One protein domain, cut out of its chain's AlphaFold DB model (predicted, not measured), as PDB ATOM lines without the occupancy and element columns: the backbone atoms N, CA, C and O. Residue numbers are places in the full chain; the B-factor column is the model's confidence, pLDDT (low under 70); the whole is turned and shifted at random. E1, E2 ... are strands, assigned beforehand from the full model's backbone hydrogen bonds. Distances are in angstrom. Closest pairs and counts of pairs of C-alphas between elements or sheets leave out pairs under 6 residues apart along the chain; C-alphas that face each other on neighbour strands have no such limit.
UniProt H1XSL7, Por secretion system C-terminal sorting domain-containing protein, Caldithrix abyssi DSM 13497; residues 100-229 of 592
ATOM      1  N   THR A 100     -15.845 -65.261  84.532       75.44
ATOM      2  CA  THR A 100     -15.704 -63.811  84.356       75.44
ATOM      3  C   THR A 100     -14.729 -63.101  85.302       75.44
ATOM      4  O   THR A 100     -15.111 -62.198  86.059       75.44
ATOM      5  N   PRO A 101     -13.452 -63.529  85.321       81.88
ATOM      6  CA  PRO A 101     -12.558 -63.224  86.425       81.88
ATOM      7  C   PRO A 101     -11.878 -61.861  86.318       81.88
ATOM      8  O   PRO A 101     -11.615 -61.256  87.354       81.88
ATOM      9  N   VAL A 102     -11.632 -61.376  85.101       87.50
ATOM     10  CA  VAL A 102     -10.899 -60.136  84.824       87.50
ATOM     11  C   VAL A 102     -11.912 -59.050  84.477       87.50
ATOM     12  O   VAL A 102     -12.673 -59.196  83.523       87.50
ATOM     13  N   ARG A 103     -11.995 -58.011  85.313       85.75
ATOM     14  CA  ARG A 103     -13.074 -57.003  85.249       85.75
ATOM     15  C   ARG A 103     -12.591 -55.573  85.126       85.75
ATOM     16  O   ARG A 103     -13.334 -54.722  84.656       85.75
ATOM     17  N   THR A 104     -11.383 -55.311  85.589       89.94
ATOM     18  CA  THR A 104     -10.826 -53.971  85.684       89.94
ATOM     19  C   THR A 104      -9.338 -54.036  85.412       89.94
ATOM     20  O   THR A 104      -8.721 -55.074  85.657       89.94
ATOM     21  N   VAL A 105      -8.799 -52.943  84.899       92.94
ATOM     22  CA  VAL A 105      -7.371 -52.713  84.758       92.94
ATOM     23  C   VAL A 105      -7.085 -51.312  85.279       92.94
ATOM     24  O   VAL A 105      -7.888 -50.412  85.048       92.94
ATOM     25  N   ALA A 106      -5.982 -51.155  85.996       93.88
ATOM     26  CA  ALA A 106      -5.415 -49.862  86.358       93.88
ATOM     27  C   ALA A 106      -3.962 -49.816  85.883       93.88
ATOM     28  O   ALA A 106      -3.340 -50.870  85.708       93.88
ATOM     29  N   VAL A 107      -3.447 -48.611  85.667       93.88
ATOM     30  CA  VAL A 107      -2.088 -48.370  85.176       93.88
ATOM     31  C   VAL A 107      -1.405 -47.340  86.069       93.88
ATOM     32  O   VAL A 107      -2.054 -46.387  86.494       93.88
ATOM     33  N   GLY A 108      -0.124 -47.550  86.359       93.31
ATOM     34  CA  GLY A 108       0.728 -46.591  87.065       93.31
ATOM     35  C   GLY A 108       2.072 -47.200  87.465       93.31
ATOM     36  O   GLY A 108       2.206 -48.420  87.502       93.31
ATOM     37  N   ASP A 109       3.046 -46.347  87.761       94.06
ATOM     38  CA  ASP A 109       4.400 -46.696  88.218       94.06
ATOM     39  C   ASP A 109       4.440 -46.844  89.753       94.06
ATOM     40  O   ASP A 109       4.801 -45.920  90.484       94.06
ATOM     41  N   LEU A 110       3.976 -47.989  90.267       94.88
ATOM     42  CA  LEU A 110       3.805 -48.199  91.717       94.88
ATOM     43  C   LEU A 110       5.135 -48.465  92.429       94.88
ATOM     44  O   LEU A 110       5.247 -48.235  93.634       94.88
ATOM     45  N   ASP A 111       6.128 -49.000  91.713       93.56
ATOM     46  CA  ASP A 111       7.457 -49.273  92.265       93.56
ATOM     47  C   ASP A 111       8.467 -48.126  92.046       93.56
ATOM     48  O   ASP A 111       9.569 -48.152  92.610       93.56
ATOM     49  N   GLY A 112       8.070 -47.086  91.304       93.12
ATOM     50  CA  GLY A 112       8.819 -45.848  91.111       93.12
ATOM     51  C   GLY A 112      10.055 -46.006  90.225       93.12
ATOM     52  O   GLY A 112      11.017 -45.235  90.362       93.12
ATOM     53  N   ASP A 113      10.096 -47.023  89.361       91.00
ATOM     54  CA  ASP A 113      11.211 -47.265  88.441       91.00
ATOM     55  C   ASP A 113      11.119 -46.470  87.128       91.00
ATOM     56  O   ASP A 113      12.057 -46.453  86.311       91.00
ATOM     57  N   GLY A 114      10.031 -45.720  86.985       89.56
ATOM     58  CA  GLY A 114       9.714 -44.843  85.879       89.56
ATOM     59  C   GLY A 114       8.890 -45.517  84.795       89.56
ATOM     60  O   GLY A 114       8.612 -44.832  83.810       89.56
ATOM     61  N   TYR A 115       8.607 -46.820  84.854       89.75
ATOM     62  CA  TYR A 115       7.799 -47.541  83.866       89.75
ATOM     63  C   TYR A 115       6.435 -47.893  84.451       89.75
ATOM     64  O   TYR A 115       6.353 -48.521  85.490       89.75
ATOM     65  N   ASP A 116       5.366 -47.561  83.734       92.31
ATOM     66  CA  ASP A 116       4.023 -47.932  84.164       92.31
ATOM     67  C   ASP A 116       3.833 -49.461  84.171       92.31
ATOM     68  O   ASP A 116       4.154 -50.164  83.201       92.31
ATOM     69  N   GLU A 117       3.216 -49.982  85.232       94.56
ATOM     70  CA  GLU A 117       2.699 -51.346  85.272       94.56
ATOM     71  C   GLU A 117       1.192 -51.400  85.028       94.56
ATOM     72  O   GLU A 117       0.436 -50.480  85.328       94.56
ATOM     73  N   LEU A 118       0.734 -52.563  84.568       95.50
ATOM     74  CA  LEU A 118      -0.675 -52.907  84.470       95.50
ATOM     75  C   LEU A 118      -1.099 -53.783  85.644       95.50
ATOM     76  O   LEU A 118      -0.599 -54.899  85.822       95.50
ATOM     77  N   TYR A 119      -2.114 -53.337  86.370       95.38
ATOM     78  CA  TYR A 119      -2.718 -54.052  87.485       95.38
ATOM     79  C   TYR A 119      -4.063 -54.602  87.048       95.38
ATOM     80  O   TYR A 119      -4.936 -53.852  86.622       95.38
ATOM     81  N   THR A 120      -4.284 -55.909  87.187       93.88
ATOM     82  CA  THR A 120      -5.627 -56.472  87.003       93.88
ATOM     83  C   THR A 120      -6.005 -57.432  88.110       93.88
ATOM     84  O   THR A 120      -5.230 -58.285  88.548       93.88
ATOM     85  N   TYR A 121      -7.264 -57.332  88.521       91.31
ATOM     86  CA  TYR A 121      -7.856 -58.214  89.510       91.31
ATOM     87  C   TYR A 121      -8.324 -59.520  88.855       91.31
ATOM     88  O   TYR A 121      -9.089 -59.501  87.890       91.31
ATOM     89  N   VAL A 122      -7.910 -60.662  89.405       90.31
ATOM     90  CA  VAL A 122      -8.363 -61.999  88.995       90.31
ATOM     91  C   VAL A 122      -9.349 -62.521  90.032       90.31
ATOM     92  O   VAL A 122      -8.979 -62.959  91.124       90.31
ATOM     93  N   SER A 123     -10.636 -62.462  89.698       87.38
ATOM     94  CA  SER A 123     -11.706 -62.943  90.573       87.38
ATOM     95  C   SER A 123     -11.812 -64.469  90.556       87.38
ATOM     96  O   SER A 123     -11.592 -65.121  89.534       87.38
ATOM     97  N   THR A 124     -12.226 -65.049  91.678       84.81
ATOM     98  CA  THR A 124     -12.507 -66.480  91.832       84.81
ATOM     99  C   THR A 124     -13.986 -66.718  92.125       84.81
ATOM    100  O   THR A 124     -14.751 -65.803  92.442       84.81
ATOM    101  N   GLY A 125     -14.419 -67.972  91.996       76.44
ATOM    102  CA  GLY A 125     -15.800 -68.355  92.261       76.44
ATOM    103  C   GLY A 125     -16.194 -68.161  93.729       76.44
ATOM    104  O   GLY A 125     -15.360 -68.176  94.644       76.44
ATOM    105  N   TRP A 126     -17.498 -68.041  93.966       75.44
ATOM    106  CA  TRP A 126     -18.071 -67.915  95.303       75.44
ATOM    107  C   TRP A 126     -17.654 -69.053  96.234       75.44
ATOM    108  O   TRP A 126     -17.839 -70.227  95.917       75.44
ATOM    109  N   ASN A 127     -17.119 -68.699  97.404       73.56
ATOM    110  CA  ASN A 127     -16.625 -69.640  98.416       73.56
ATOM    111  C   ASN A 127     -15.544 -70.606  97.890       73.56
ATOM    112  O   ASN A 127     -15.332 -71.670  98.472       73.56
ATOM    113  N   THR A 128     -14.870 -70.262  96.788       71.62
ATOM    114  CA  THR A 128     -13.744 -71.037  96.258       71.62
ATOM    115  C   THR A 128     -12.422 -70.449  96.734       71.62
ATOM    116  O   THR A 128     -12.178 -69.248  96.614       71.62
ATOM    117  N   VAL A 129     -11.567 -71.314  97.278       71.06
ATOM    118  CA  VAL A 129     -10.155 -71.007  97.502       71.06
ATOM    119  C   VAL A 129      -9.405 -71.550  96.297       71.06
ATOM    120  O   VAL A 129      -9.315 -72.765  96.118       71.06
ATOM    121  N   ASP A 130      -8.910 -70.647  95.462       75.50
ATOM    122  CA  ASP A 130      -8.144 -70.970  94.264       75.50
ATOM    123  C   ASP A 130      -6.904 -70.075  94.186       75.50
ATOM    124  O   ASP A 130      -6.960 -68.880  94.473       75.50
ATOM    125  N   SER A 131      -5.781 -70.678  93.801       80.12
ATOM    126  CA  SER A 131      -4.486 -70.031  93.612       80.12
ATOM    127  C   SER A 131      -4.443 -69.033  92.456       80.12
ATOM    128  O   SER A 131      -3.465 -68.299  92.349       80.12
ATOM    129  N   THR A 132      -5.453 -68.997  91.584       85.88
ATOM    130  CA  THR A 132      -5.529 -68.001  90.500       85.88
ATOM    131  C   THR A 132      -5.911 -66.612  91.014       85.88
ATOM    132  O   THR A 132      -5.479 -65.618  90.441       85.88
ATOM    133  N   GLY A 133      -6.648 -66.535  92.130       87.88
ATOM    134  CA  GLY A 133      -7.126 -65.277  92.698       87.88
ATOM    135  C   GLY A 133      -6.004 -64.369  93.190       87.88
ATOM    136  O   GLY A 133      -5.004 -64.849  93.737       87.88
ATOM    137  N   GLY A 134      -6.176 -63.066  92.997       90.56
ATOM    138  CA  GLY A 134      -5.200 -62.045  93.370       90.56
ATOM    139  C   GLY A 134      -5.278 -60.827  92.459       90.56
ATOM    140  O   GLY A 134      -6.142 -60.755  91.586       90.56
ATOM    141  N   ILE A 135      -4.340 -59.905  92.638       93.62
ATOM    142  CA  ILE A 135      -4.022 -58.885  91.632       93.62
ATOM    143  C   ILE A 135      -2.734 -59.326  90.949       93.62
ATOM    144  O   ILE A 135      -1.768 -59.675  91.625       93.62
ATOM    145  N   VAL A 136      -2.737 -59.386  89.623       94.50
ATOM    146  CA  VAL A 136      -1.533 -59.676  88.835       94.50
ATOM    147  C   VAL A 136      -1.015 -58.379  88.236       94.50
ATOM    148  O   VAL A 136      -1.811 -57.515  87.862       94.50
ATOM    149  N   VAL A 137       0.307 -58.269  88.181       96.00
ATOM    150  CA  VAL A 137       1.020 -57.080  87.717       96.00
ATOM    151  C   VAL A 137       1.818 -57.460  86.481       96.00
ATOM    152  O   VAL A 137       2.604 -58.415  86.524       96.00
ATOM    153  N   PHE A 138       1.594 -56.740  85.388       95.12
ATOM    154  CA  PHE A 138       2.369 -56.856  84.160       95.12
ATOM    155  C   PHE A 138       3.188 -55.592  83.945       95.12
ATOM    156  O   PHE A 138       2.708 -54.506  84.229       95.12
ATOM    157  N   GLN A 139       4.391 -55.734  83.408       92.88
ATOM    158  CA  GLN A 139       5.255 -54.608  83.052       92.88
ATOM    159  C   GLN A 139       5.894 -54.898  81.695       92.88
ATOM    160  O   GLN A 139       6.110 -56.070  81.349       92.88
ATOM    161  N   ASN A 140       6.177 -53.854  80.913       88.94
ATOM    162  CA  ASN A 140       6.962 -54.007  79.694       88.94
ATOM    163  C   ASN A 140       8.381 -54.484  80.060       88.94
ATOM    164  O   ASN A 140       9.006 -53.964  80.982       88.94
ATOM    165  N   ASN A 141       8.912 -55.485  79.358       79.38
ATOM    166  CA  ASN A 141      10.213 -56.084  79.684       79.38
ATOM    167  C   ASN A 141      11.421 -55.334  79.075       79.38
ATOM    168  O   ASN A 141      12.549 -55.839  79.094       79.38
ATOM    169  N   GLY A 142      11.195 -54.146  78.509       74.50
ATOM    170  CA  GLY A 142      12.176 -53.326  77.802       74.50
ATOM    171  C   GLY A 142      12.366 -53.696  76.328       74.50
ATOM    172  O   GLY A 142      13.203 -53.084  75.655       74.50
ATOM    173  N   ASN A 143      11.637 -54.690  75.812       72.44
ATOM    174  CA  ASN A 143      11.484 -54.906  74.376       72.44
ATOM    175  C   ASN A 143      10.191 -54.241  73.889       72.44
ATOM    176  O   ASN A 143       9.149 -54.364  74.525       72.44
ATOM    177  N   ASP A 144      10.273 -53.630  72.703       75.44
ATOM    178  CA  ASP A 144       9.142 -53.093  71.929       75.44
ATOM    179  C   ASP A 144       7.938 -54.046  72.011       75.44
ATOM    180  O   ASP A 144       8.004 -55.194  71.537       75.44
ATOM    181  N   ASN A 145       6.878 -53.555  72.661       83.00
ATOM    182  CA  ASN A 145       5.595 -54.211  72.858       83.00
ATOM    183  C   ASN A 145       5.519 -55.463  73.760       83.00
ATOM    184  O   ASN A 145       4.430 -56.019  73.901       83.00
ATOM    185  N   GLU A 146       6.591 -55.974  74.375       85.94
ATOM    186  CA  GLU A 146       6.557 -57.243  75.137       85.94
ATOM    187  C   GLU A 146       6.327 -57.046  76.647       85.94
ATOM    188  O   GLU A 146       7.125 -56.409  77.330       85.94
ATOM    189  N   PHE A 147       5.275 -57.671  77.191       90.88
ATOM    190  CA  PHE A 147       4.922 -57.582  78.613       90.88
ATOM    191  C   PHE A 147       5.047 -58.924  79.337       90.88
ATOM    192  O   PHE A 147       4.667 -59.981  78.813       90.88
ATOM    193  N   GLU A 148       5.526 -58.872  80.579       91.81
ATOM    194  CA  GLU A 148       5.724 -60.026  81.457       91.81
ATOM    195  C   GLU A 148       4.999 -59.840  82.792       91.81
ATOM    196  O   GLU A 148       4.864 -58.727  83.288       91.81
ATOM    197  N   MET A 149       4.526 -60.941  83.390       93.88
ATOM    198  CA  MET A 149       3.960 -60.899  84.741       93.88
ATOM    199  C   MET A 149       5.102 -60.783  85.756       93.88
ATOM    200  O   MET A 149       5.780 -61.776  86.036       93.88
ATOM    201  N   VAL A 150       5.300 -59.587  86.305       94.19
ATOM    202  CA  VAL A 150       6.413 -59.262  87.212       94.19
ATOM    203  C   VAL A 150       6.058 -59.473  88.683       94.19
ATOM    204  O   VAL A 150       6.920 -59.812  89.498       94.19
ATOM    205  N   ALA A 151       4.774 -59.371  89.032       94.44
ATOM    206  CA  ALA A 151       4.318 -59.584  90.397       94.44
ATOM    207  C   ALA A 151       2.900 -60.143  90.489       94.44
ATOM    208  O   ALA A 151       2.107 -60.143  89.546       94.44
ATOM    209  N   LYS A 152       2.595 -60.647  91.685       92.75
ATOM    210  CA  LYS A 152       1.248 -61.044  92.080       92.75
ATOM    211  C   LYS A 152       1.019 -60.663  93.533       92.75
ATOM    212  O   LYS A 152       1.796 -61.053  94.403       92.75
ATOM    213  N   LEU A 153      -0.068 -59.956  93.804       92.19
ATOM    214  CA  LEU A 153      -0.573 -59.721  95.146       92.19
ATOM    215  C   LEU A 153      -1.585 -60.809  95.509       92.19
ATOM    216  O   LEU A 153      -2.697 -60.860  94.979       92.19
ATOM    217  N   ASP A 154      -1.196 -61.682  96.430       88.69
ATOM    218  CA  ASP A 154      -2.080 -62.637  97.083       88.69
ATOM    219  C   ASP A 154      -1.597 -62.929  98.514       88.69
ATOM    220  O   ASP A 154      -0.648 -62.330  99.015       88.69
ATOM    221  N   TRP A 155      -2.256 -63.862  99.203       81.44
ATOM    222  CA  TRP A 155      -1.912 -64.228 100.581       81.44
ATOM    223  C   TRP A 155      -0.478 -64.767 100.762       81.44
ATOM    224  O   TRP A 155       0.044 -64.754 101.877       81.44
ATOM    225  N   SER A 156       0.139 -65.298  99.701       80.31
ATOM    226  CA  SER A 156       1.483 -65.879  99.736       80.31
ATOM    227  C   SER A 156       2.575 -64.824  99.596       80.31
ATOM    228  O   SER A 156       3.662 -65.006 100.143       80.31
ATOM    229  N   THR A 157       2.274 -63.716  98.914       81.75
ATOM    230  CA  THR A 157       3.191 -62.587  98.719       81.75
ATOM    231  C   THR A 157       2.957 -61.462  99.721       81.75
ATOM    232  O   THR A 157       3.911 -60.779 100.087       81.75
ATOM    233  N   ASN A 158       1.736 -61.316 100.244       82.00
ATOM    234  CA  ASN A 158       1.432 -60.404 101.341       82.00
ATOM    235  C   ASN A 158       0.582 -61.084 102.436       82.00
ATOM    236  O   ASN A 158      -0.651 -61.119 102.354       82.00
ATOM    237  N   PRO A 159       1.215 -61.561 103.524       76.44
ATOM    238  CA  PRO A 159       0.503 -62.112 104.672       76.44
ATOM    239  C   PRO A 159      -0.368 -61.092 105.424       76.44
ATOM    240  O   PRO A 159      -1.182 -61.496 106.239       76.44
ATOM    241  N   ALA A 160      -0.264 -59.779 105.209       75.12
ATOM    242  CA  ALA A 160      -1.246 -58.844 105.777       75.12
ATOM    243  C   ALA A 160      -2.642 -59.050 105.153       75.12
ATOM    244  O   ALA A 160      -3.668 -58.840 105.810       75.12
ATOM    245  N   ILE A 161      -2.695 -59.609 103.940       73.44
ATOM    246  CA  ILE A 161      -3.903 -60.098 103.267       73.44
ATOM    247  C   ILE A 161      -4.218 -61.533 103.750       73.44
ATOM    248  O   ILE A 161      -4.504 -62.445 102.974       73.44
ATOM    249  N   ILE A 162      -4.173 -61.778 105.069       59.44
ATOM    250  CA  ILE A 162      -4.732 -63.005 105.655       59.44
ATOM    251  C   ILE A 162      -6.250 -62.885 105.617       59.44
ATOM    252  O   ILE A 162      -6.869 -62.245 106.462       59.44
ATOM    253  N   ASP A 163      -6.828 -63.531 104.612       60.16
ATOM    254  CA  ASP A 163      -8.109 -64.206 104.762       60.16
ATOM    255  C   ASP A 163      -8.146 -65.338 103.734       60.16
ATOM    256  O   ASP A 163      -7.898 -65.103 102.551       60.16
ATOM    257  N   THR A 164      -8.355 -66.588 104.136       57.94
ATOM    258  CA  THR A 164      -8.452 -67.705 103.184       57.94
ATOM    259  C   THR A 164      -9.837 -67.666 102.550       57.94
ATOM    260  O   THR A 164     -10.813 -68.018 103.207       57.94
ATOM    261  N   GLY A 165      -9.959 -67.220 101.301       65.19
ATOM    262  CA  GLY A 165     -11.278 -67.018 100.706       65.19
ATOM    263  C   GLY A 165     -11.252 -66.594  99.246       65.19
ATOM    264  O   GLY A 165     -10.190 -66.529  98.624       65.19
ATOM    265  N   SER A 166     -12.443 -66.311  98.726       77.44
ATOM    266  CA  SER A 166     -12.657 -65.824  97.366       77.44
ATOM    267  C   SER A 166     -11.949 -64.489  97.099       77.44
ATOM    268  O   SER A 166     -11.570 -63.757  98.015       77.44
ATOM    269  N   TRP A 167     -11.754 -64.199  95.817       83.69
ATOM    270  CA  TRP A 167     -11.314 -62.906  95.310       83.69
ATOM    271  C   TRP A 167     -12.430 -62.373  94.430       83.69
ATOM    272  O   TRP A 167     -12.877 -63.057  93.512       83.69
ATOM    273  N   ARG A 168     -12.921 -61.175  94.728       82.31
ATOM    274  CA  ARG A 168     -13.891 -60.496  93.876       82.31
ATOM    275  C   ARG A 168     -13.839 -59.005  94.120       82.31
ATOM    276  O   ARG A 168     -13.827 -58.579  95.275       82.31
ATOM    277  N   CYS A 169     -13.839 -58.275  93.019       83.62
ATOM    278  CA  CYS A 169     -13.808 -56.829  92.973       83.62
ATOM    279  C   CYS A 169     -14.400 -56.374  91.633       83.62
ATOM    280  O   CYS A 169     -14.203 -57.056  90.624       83.62
ATOM    281  N   GLU A 170     -15.139 -55.269  91.617       86.19
ATOM    282  CA  GLU A 170     -15.538 -54.606  90.369       86.19
ATOM    283  C   GLU A 170     -14.499 -53.580  89.915       86.19
ATOM    284  O   GLU A 170     -14.350 -53.373  88.708       86.19
ATOM    285  N   ASP A 171     -13.772 -52.965  90.856       90.31
ATOM    286  CA  ASP A 171     -12.797 -51.930  90.527       90.31
ATOM    287  C   ASP A 171     -11.612 -51.803  91.482       90.31
ATOM    288  O   ASP A 171     -11.758 -51.997  92.691       90.31
ATOM    289  N   ILE A 172     -10.472 -51.423  90.913       93.38
ATOM    290  CA  ILE A 172      -9.221 -51.099  91.601       93.38
ATOM    291  C   ILE A 172      -8.771 -49.714  91.137       93.38
ATOM    292  O   ILE A 172      -9.100 -49.311  90.024       93.38
ATOM    293  N   ALA A 173      -7.998 -49.019  91.958       93.12
ATOM    294  CA  ALA A 173      -7.434 -47.721  91.611       93.12
ATOM    295  C   ALA A 173      -5.937 -47.704  91.925       93.12
ATOM    296  O   ALA A 173      -5.518 -48.304  92.916       93.12
ATOM    297  N   VAL A 174      -5.168 -47.032  91.070       94.12
ATOM    298  CA  VAL A 174      -3.758 -46.702  91.295       94.12
ATOM    299  C   VAL A 174      -3.634 -45.190  91.187       94.12
ATOM    300  O   VAL A 174      -3.961 -44.638  90.139       94.12
ATOM    301  N   ALA A 175      -3.253 -44.537  92.279       92.62
ATOM    302  CA  ALA A 175      -3.026 -43.096  92.361       92.62
ATOM    303  C   ALA A 175      -2.202 -42.786  93.620       92.62
ATOM    304  O   ALA A 175      -2.064 -43.655  94.474       92.62
ATOM    305  N   ASP A 176      -1.688 -41.565  93.714       91.88
ATOM    306  CA  ASP A 176      -1.141 -40.996  94.951       91.88
ATOM    307  C   ASP A 176      -2.334 -40.511  95.792       91.88
ATOM    308  O   ASP A 176      -2.921 -39.468  95.499       91.88
ATOM    309  N   PHE A 177      -2.819 -41.334  96.726       90.50
ATOM    310  CA  PHE A 177      -4.016 -41.010  97.520       90.50
ATOM    311  C   PHE A 177      -3.703 -40.136  98.728       90.50
ATOM    312  O   PHE A 177      -4.632 -39.601  99.333       90.50
ATOM    313  N   ASP A 178      -2.444 -40.067  99.153       89.38
ATOM    314  CA  ASP A 178      -2.043 -39.314 100.340       89.38
ATOM    315  C   ASP A 178      -1.110 -38.126 100.073       89.38
ATOM    316  O   ASP A 178      -0.763 -37.405 101.020       89.38
ATOM    317  N   ASP A 179      -0.808 -37.887  98.798       89.06
ATOM    318  CA  ASP A 179      -0.008 -36.798  98.250       89.06
ATOM    319  C   ASP A 179       1.426 -36.784  98.799       89.06
ATOM    320  O   ASP A 179       2.036 -35.724  99.017       89.06
ATOM    321  N   ASP A 180       1.988 -37.974  99.046       90.69
ATOM    322  CA  ASP A 180       3.372 -38.151  99.487       90.69
ATOM    323  C   ASP A 180       4.378 -38.351  98.335       90.69
ATOM    324  O   ASP A 180       5.603 -38.279  98.545       90.69
ATOM    325  N   GLY A 181       3.876 -38.464  97.100       91.12
ATOM    326  CA  GLY A 181       4.643 -38.651  95.872       91.12
ATOM    327  C   GLY A 181       4.933 -40.114  95.532       91.12
ATOM    328  O   GLY A 181       5.629 -40.362  94.540       91.12
ATOM    329  N   GLN A 182       4.462 -41.063  96.340       93.12
ATOM    330  CA  GLN A 182       4.359 -42.479  96.006       93.12
ATOM    331  C   GLN A 182       2.964 -42.764  95.425       93.12
ATOM    332  O   GLN A 182       2.018 -42.030  95.660       93.12
ATOM    333  N   LEU A 183       2.850 -43.780  94.564       95.19
ATOM    334  CA  LEU A 183       1.539 -44.282  94.160       95.19
ATOM    335  C   LEU A 183       1.136 -45.432  95.088       95.19
ATOM    336  O   LEU A 183       1.965 -46.269  95.466       95.19
ATOM    337  N   GLU A 184      -0.166 -45.567  95.319       95.44
ATOM    338  CA  GLU A 184      -0.765 -46.680  96.041       95.44
ATOM    339  C   GLU A 184      -1.772 -47.433  95.174       95.44
ATOM    340  O   GLU A 184      -2.449 -46.899  94.297       95.44
ATOM    341  N   LEU A 185      -1.946 -48.713  95.490       96.19
ATOM    342  CA  LEU A 185      -2.976 -49.581  94.949       96.19
ATOM    343  C   LEU A 185      -4.119 -49.730  95.959       96.19
ATOM    344  O   LEU A 185      -3.968 -50.367  97.008       96.19
ATOM    345  N   ALA A 186      -5.300 -49.239  95.594       95.62
ATOM    346  CA  ALA A 186      -6.528 -49.424  96.352       95.62
ATOM    347  C   ALA A 186      -7.439 -50.487  95.726       95.62
ATOM    348  O   ALA A 186      -7.638 -50.546  94.511       95.62
ATOM    349  N   PHE A 187      -8.041 -51.338  96.561       94.50
ATOM    350  CA  PHE A 187      -9.017 -52.333  96.105       94.50
ATOM    351  C   PHE A 187      -9.916 -52.861  97.223       94.50
ATOM    352  O   PHE A 187      -9.563 -52.902  98.408       94.50
ATOM    353  N   THR A 188     -11.077 -53.383  96.824       92.56
ATOM    354  CA  THR A 188     -11.932 -54.179  97.714       92.56
ATOM    355  C   THR A 188     -11.680 -55.673  97.549       92.56
ATOM    356  O   THR A 188     -11.265 -56.156  96.491       92.56
ATOM    357  N   ARG A 189     -11.962 -56.452  98.593       89.00
ATOM    358  CA  ARG A 189     -11.867 -57.910  98.532       89.00
ATOM    359  C   ARG A 189     -13.067 -58.592  99.160       89.00
ATOM    360  O   ARG A 189     -13.379 -58.398 100.336       89.00
ATOM    361  N   TRP A 190     -13.697 -59.464  98.376       85.69
ATOM    362  CA  TRP A 190     -14.828 -60.266  98.825       85.69
ATOM    363  C   TRP A 190     -14.408 -61.623  99.356       85.69
ATOM    364  O   TRP A 190     -14.005 -62.494  98.594       85.69
ATOM    365  N   VAL A 191     -14.640 -61.848 100.643       76.56
ATOM    366  CA  VAL A 191     -14.601 -63.185 101.225       76.56
ATOM    367  C   VAL A 191     -15.996 -63.809 101.150       76.56
ATOM    368  O   VAL A 191     -17.030 -63.154 101.339       76.56
ATOM    369  N   GLY A 192     -16.026 -65.083 100.765       71.56
ATOM    370  CA  GLY A 192     -17.237 -65.887 100.704       71.56
ATOM    371  C   GLY A 192     -17.530 -66.545 102.054       71.56
ATOM    372  O   GLY A 192     -16.618 -67.040 102.711       71.56
ATOM    373  N   GLY A 193     -18.798 -66.566 102.469       72.50
ATOM    374  CA  GLY A 193     -19.245 -67.240 103.693       72.50
ATOM    375  C   GLY A 193     -19.079 -66.421 104.976       72.50
ATOM    376  O   GLY A 193     -19.901 -66.572 105.877       72.50
ATOM    377  N   ASP A 194     -18.106 -65.510 105.022       79.50
ATOM    378  CA  ASP A 194     -17.992 -64.458 106.033       79.50
ATOM    379  C   ASP A 194     -18.083 -63.095 105.344       79.50
ATOM    380  O   ASP A 194     -17.153 -62.625 104.690       79.50
ATOM    381  N   TYR A 195     -19.265 -62.487 105.412       83.38
ATOM    382  CA  TYR A 195     -19.473 -61.184 104.799       83.38
ATOM    383  C   TYR A 195     -18.690 -60.112 105.553       83.38
ATOM    384  O   TYR A 195     -18.083 -59.263 104.910       83.38
ATOM    385  N   ASP A 196     -18.664 -60.170 106.883       86.50
ATOM    386  CA  ASP A 196     -18.111 -59.120 107.741       86.50
ATOM    387  C   ASP A 196     -16.593 -58.969 107.602       86.50
ATOM    388  O   ASP A 196     -16.064 -57.912 107.944       86.50
ATOM    389  N   SER A 197     -15.912 -59.971 107.035       85.62
ATOM    390  CA  SER A 197     -14.474 -59.952 106.756       85.62
ATOM    391  C   SER A 197     -14.089 -59.396 105.375       85.62
ATOM    392  O   SER A 197     -12.907 -59.308 105.049       85.62
ATOM    393  N   ARG A 198     -15.056 -58.968 104.552       88.75
ATOM    394  CA  ARG A 198     -14.765 -58.255 103.291       88.75
ATOM    395  C   ARG A 198     -14.003 -56.973 103.584       88.75
ATOM    396  O   ARG A 198     -14.377 -56.267 104.512       88.75
ATOM    397  N   THR A 199     -12.969 -56.664 102.811       90.94
ATOM    398  CA  THR A 199     -12.024 -55.581 103.136       90.94
ATOM    399  C   THR A 199     -11.944 -54.516 102.061       90.94
ATOM    400  O   THR A 199     -12.172 -54.798 100.886       90.94
ATOM    401  N   VAL A 200     -11.581 -53.313 102.494       94.00
ATOM    402  CA  VAL A 200     -10.981 -52.255 101.676       94.00
ATOM    403  C   VAL A 200      -9.507 -52.195 102.053       94.00
ATOM    404  O   VAL A 200      -9.179 -52.321 103.237       94.00
ATOM    405  N   ASN A 201      -8.636 -52.079 101.060       94.12
ATOM    406  CA  ASN A 201      -7.192 -52.137 101.235       94.12
ATOM    407  C   ASN A 201      -6.554 -51.002 100.427       94.12
ATOM    408  O   ASN A 201      -6.977 -50.794  99.292       94.12
ATOM    409  N   ILE A 202      -5.549 -50.341 101.005       95.19
ATOM    410  CA  ILE A 202      -4.613 -49.427 100.330       95.19
ATOM    411  C   ILE A 202      -3.199 -49.927 100.625       95.19
ATOM    412  O   ILE A 202      -2.894 -50.278 101.781       95.19
ATOM    413  N   LEU A 203      -2.401 -50.087  99.572       95.50
ATOM    414  CA  LEU A 203      -1.040 -50.598  99.655       95.50
ATOM    415  C   LEU A 203      -0.098 -49.835  98.727       95.50
ATOM    416  O   LEU A 203      -0.386 -49.747  97.540       95.50
ATOM    417  N   SER A 204       1.076 -49.471  99.225       94.56
ATOM    418  CA  SER A 204       2.231 -49.093  98.411       94.56
ATOM    419  C   SER A 204       3.185 -50.269  98.194       94.56
ATOM    420  O   SER A 204       3.008 -51.386  98.723       94.56
ATOM    421  N   VAL A 205       4.224 -50.022  97.399       95.06
ATOM    422  CA  VAL A 205       5.298 -50.972  97.122       95.06
ATOM    423  C   VAL A 205       6.653 -50.352  97.420       95.06
ATOM    424  O   VAL A 205       7.004 -49.299  96.909       95.06
ATOM    425  N   ASP A 206       7.456 -51.070  98.202       93.75
ATOM    426  CA  ASP A 206       8.893 -50.829  98.287       93.75
ATOM    427  C   ASP A 206       9.640 -51.781  97.354       93.75
ATOM    428  O   ASP A 206       9.373 -52.989  97.337       93.75
ATOM    429  N   GLY A 207      10.678 -51.284  96.687       93.81
ATOM    430  CA  GLY A 207      11.596 -52.098  95.892       93.81
ATOM    431  C   GLY A 207      11.347 -51.952  94.399       93.81
ATOM    432  O   GLY A 207      11.117 -50.850  93.937       93.81
ATOM    433  N   ASN A 208      11.506 -53.038  93.642       93.50
ATOM    434  CA  ASN A 208      11.309 -53.022  92.193       93.50
ATOM    435  C   ASN A 208      10.815 -54.392  91.705       93.50
ATOM    436  O   ASN A 208      11.450 -55.425  91.979       93.50
ATOM    437  N   PHE A 209       9.705 -54.403  90.975       93.56
ATOM    438  CA  PHE A 209       9.051 -55.584  90.436       93.56
ATOM    439  C   PHE A 209       9.930 -56.326  89.434       93.56
ATOM    440  O   PHE A 209      10.134 -57.533  89.600       93.56
ATOM    441  N   ALA A 210      10.528 -55.626  88.465       87.81
ATOM    442  CA  ALA A 210      11.401 -56.222  87.448       87.81
ATOM    443  C   ALA A 210      12.612 -56.965  88.053       87.81
ATOM    444  O   ALA A 210      13.091 -57.967  87.513       87.81
ATOM    445  N   SER A 211      13.105 -56.516  89.210       89.44
ATOM    446  CA  SER A 211      14.203 -57.162  89.938       89.44
ATOM    447  C   SER A 211      13.779 -58.426  90.700       89.44
ATOM    448  O   SER A 211      14.630 -59.239  91.076       89.44
ATOM    449  N   GLY A 212      12.476 -58.590  90.955       90.25
ATOM    450  CA  GLY A 212      11.911 -59.605  91.845       90.25
ATOM    451  C   GLY A 212      12.142 -59.335  93.339       90.25
ATOM    452  O   GLY A 212      11.835 -60.198  94.165       90.25
ATOM    453  N   PHE A 213      12.690 -58.171  93.699       92.94
ATOM    454  CA  PHE A 213      12.919 -57.737  95.077       92.94
ATOM    455  C   PHE A 213      11.998 -56.565  95.414       92.94
ATOM    456  O   PHE A 213      12.393 -55.404  95.326       92.94
ATOM    457  N   TYR A 214      10.779 -56.895  95.828       93.56
ATOM    458  CA  TYR A 214       9.767 -55.935  96.254       93.56
ATOM    459  C   TYR A 214       9.046 -56.417  97.517       93.56
ATOM    460  O   TYR A 214       9.064 -57.610  97.850       93.56
ATOM    461  N   SER A 215       8.391 -55.496  98.214       92.88
ATOM    462  CA  SER A 215       7.466 -55.794  99.303       92.88
ATOM    463  C   SER A 215       6.222 -54.930  99.217       92.88
ATOM    464  O   SER A 215       6.305 -53.720  99.052       92.88
ATOM    465  N   TRP A 216       5.073 -55.576  99.387       94.19
ATOM    466  CA  TRP A 216       3.790 -54.906  99.532       94.19
ATOM    467  C   TRP A 216       3.644 -54.353 100.947       94.19
ATOM    468  O   TRP A 216       3.668 -55.124 101.916       94.19
ATOM    469  N   ASN A 217       3.430 -53.049 101.058       92.69
ATOM    470  CA  ASN A 217       3.232 -52.364 102.325       92.69
ATOM    471  C   ASN A 217       1.743 -52.120 102.538       92.69
ATOM    472  O   ASN A 217       1.061 -51.593 101.675       92.69
ATOM    473  N   GLN A 218       1.206 -52.564 103.673       93.56
ATOM    474  CA  GLN A 218      -0.195 -52.320 104.002       93.56
ATOM    475  C   GLN A 218      -0.310 -51.006 104.766       93.56
ATOM    476  O   GLN A 218       0.064 -50.958 105.938       93.56
ATOM    477  N   GLU A 219      -0.893 -49.999 104.135       93.38
ATOM    478  CA  GLU A 219      -1.074 -48.678 104.740       93.38
ATOM    479  C   GLU A 219      -2.439 -48.561 105.400       93.38
ATOM    480  O   GLU A 219      -2.563 -48.200 106.571       93.38
ATOM    481  N   TYR A 220      -3.471 -49.005 104.685       93.94
ATOM    482  CA  TYR A 220      -4.832 -49.002 105.187       93.94
ATOM    483  C   TYR A 220      -5.523 -50.333 104.955       93.94
ATOM    484  O   TYR A 220      -5.486 -50.904 103.865       93.94
ATOM    485  N   LYS A 221      -6.210 -50.821 105.990       93.06
ATOM    486  CA  LYS A 221      -7.076 -51.993 105.903       93.06
ATOM    487  C   LYS A 221      -8.211 -51.891 106.905       93.06
ATOM    488  O   LYS A 221      -7.978 -51.903 108.113       93.06
ATOM    489  N   GLN A 222      -9.440 -51.919 106.404       92.50
ATOM    490  CA  GLN A 222     -10.633 -52.066 107.233       92.50
ATOM    491  C   GLN A 222     -11.557 -53.122 106.652       92.50
ATOM    492  O   GLN A 222     -11.687 -53.270 105.433       92.50
ATOM    493  N   THR A 223     -12.226 -53.868 107.527       91.88
ATOM    494  CA  THR A 223     -13.329 -54.723 107.106       91.88
ATOM    495  C   THR A 223     -14.615 -53.919 106.946       91.88
ATOM    496  O   THR A 223     -14.808 -52.882 107.582       91.88
ATOM    497  N   ARG A 224     -15.565 -54.433 106.161       89.94
ATOM    498  CA  ARG A 224     -16.905 -53.844 106.020       89.94
ATOM    499  C   ARG A 224     -17.614 -53.673 107.368       89.94
ATOM    500  O   ARG A 224     -18.433 -52.775 107.525       89.94
ATOM    501  N   TYR A 225     -17.310 -54.546 108.334       90.25
ATOM    502  CA  TYR A 225     -17.858 -54.475 109.685       90.25
ATOM    503  C   TYR A 225     -17.278 -53.285 110.450       90.25
ATOM    504  O   TYR A 225     -18.028 -52.546 111.082       90.25
ATOM    505  N   GLN A 226     -15.963 -53.065 110.351       90.81
ATOM    506  CA  GLN A 226     -15.295 -51.905 110.952       90.81
ATOM    507  C   GLN A 226     -15.761 -50.593 110.310       90.81
ATOM    508  O   GLN A 226     -16.048 -49.639 111.026       90.81
ATOM    509  N   LEU A 227     -15.948 -50.590 108.987       89.44
ATOM    510  CA  LEU A 227     -16.508 -49.463 108.232       89.44
ATOM    511  C   LEU A 227     -18.011 -49.248 108.463       89.44
ATOM    512  O   LEU A 227     -18.565 -48.254 107.995       89.44
ATOM    513  N   ASN A 228     -18.686 -50.181 109.144       88.19
ATOM    514  CA  ASN A 228     -20.125 -50.155 109.392       88.19
ATOM    515  C   ASN A 228     -20.953 -49.886 108.116       88.19
ATOM    516  O   ASN A 228     -21.906 -49.106 108.119       88.19
ATOM    517  N   THR A 229     -20.589 -50.527 107.004       86.44
ATOM    518  CA  THR A 229     -21.164 -50.220 105.680       86.44
ATOM    519  C   THR A 229     -22.588 -50.733 105.485       86.44
ATOM    520  O   THR A 229     -23.229 -50.348 104.519       86.44
TER     521      THR A 229
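This is residues 100 to 229 of the 592 residues of the protein "Por secretion system C-terminal sorting domain-containing protein" of Caldithrix abyssi DSM 13497 (UniProt H1XSL7). Two four-stranded antiparallel sheets, E5 E6 E7 E8 and E1 E2 E3 E4, lie face to face as a sandwich, each strongly twisted, their strands crossing at 28 degrees. Edge strand E1 of one sheet lies over edge strand E5 of the other, and the chain changes sheets once, through the long link from E4 to E5. The printed part has 130 residues with eight named strands, E1 to E8 in chain order, and no named helix; the class is all strand, although under half of the residues, 58 of 130, are in named elements. The whole is compact, with a radius of gyration of the C-alphas of 14.5 A, and spans 44 by 32 by 23 A.

One sheet runs E5, residues 172 to 175, E6, residues 184 to 189, E7, residues 199 to 208, and E8, residues 213 to 223. It is a meander, each strand the antiparallel neighbour of the one before. E7 and E8 form a hairpin through a tight link, with N 202 and O 220 2.9 A apart and N 215 and O 206 2.8 A apart. E8 bends by 58 degrees at residue 220. In the hairpin of E6 and E7, N 185 and O 203 are 2.8 A apart; in that of E5 and E6, N 186 and O 173 are 2.8 A apart. The other sheet, also a meander, runs E1, residues 102 to 108, E2, residues 117 to 122, E3, residues 134 to 140, and E4, residues 147 to 153. Between E1 and E2, N 119 and O 106 are 2.8 A apart; between E2 and E3, N 118 and O 138, 2.8 A; between E3 and E4, N 153 and O 135, 2.8 A. These N and O pairs are within hydrogen-bond range. The closest C-alphas of E1 and E5 are those of Ala 106 and Ala 173, 6.0 A apart. Those of E4 and E8 are Leu 153 and Trp 216, 7.8 A apart. E4 and E5 are apart.

E1 begins at C-alpha 102 (-10.899, -60.136, 84.824) and is 18.0 A long. E2 measures 15.8 A, E3 20.0 A, E4 17.6 A, E5 10.1 A and E6 16.0 A. E7 is 25.9 A long. E8, the longest strand, is 29.0 A long and ends at C-alpha 223 (-13.329, -54.723, 107.106).

The two C-alphas farthest apart are those of Asp 144 and Asn 228, 47.6 A. The printed part has no cut. The long links are E2 to E3, 11 residues, and E4 to E5, residues 154 to 171. The mean pLDDT of the printed part is 87.5; residues 162 to 165 are under 70.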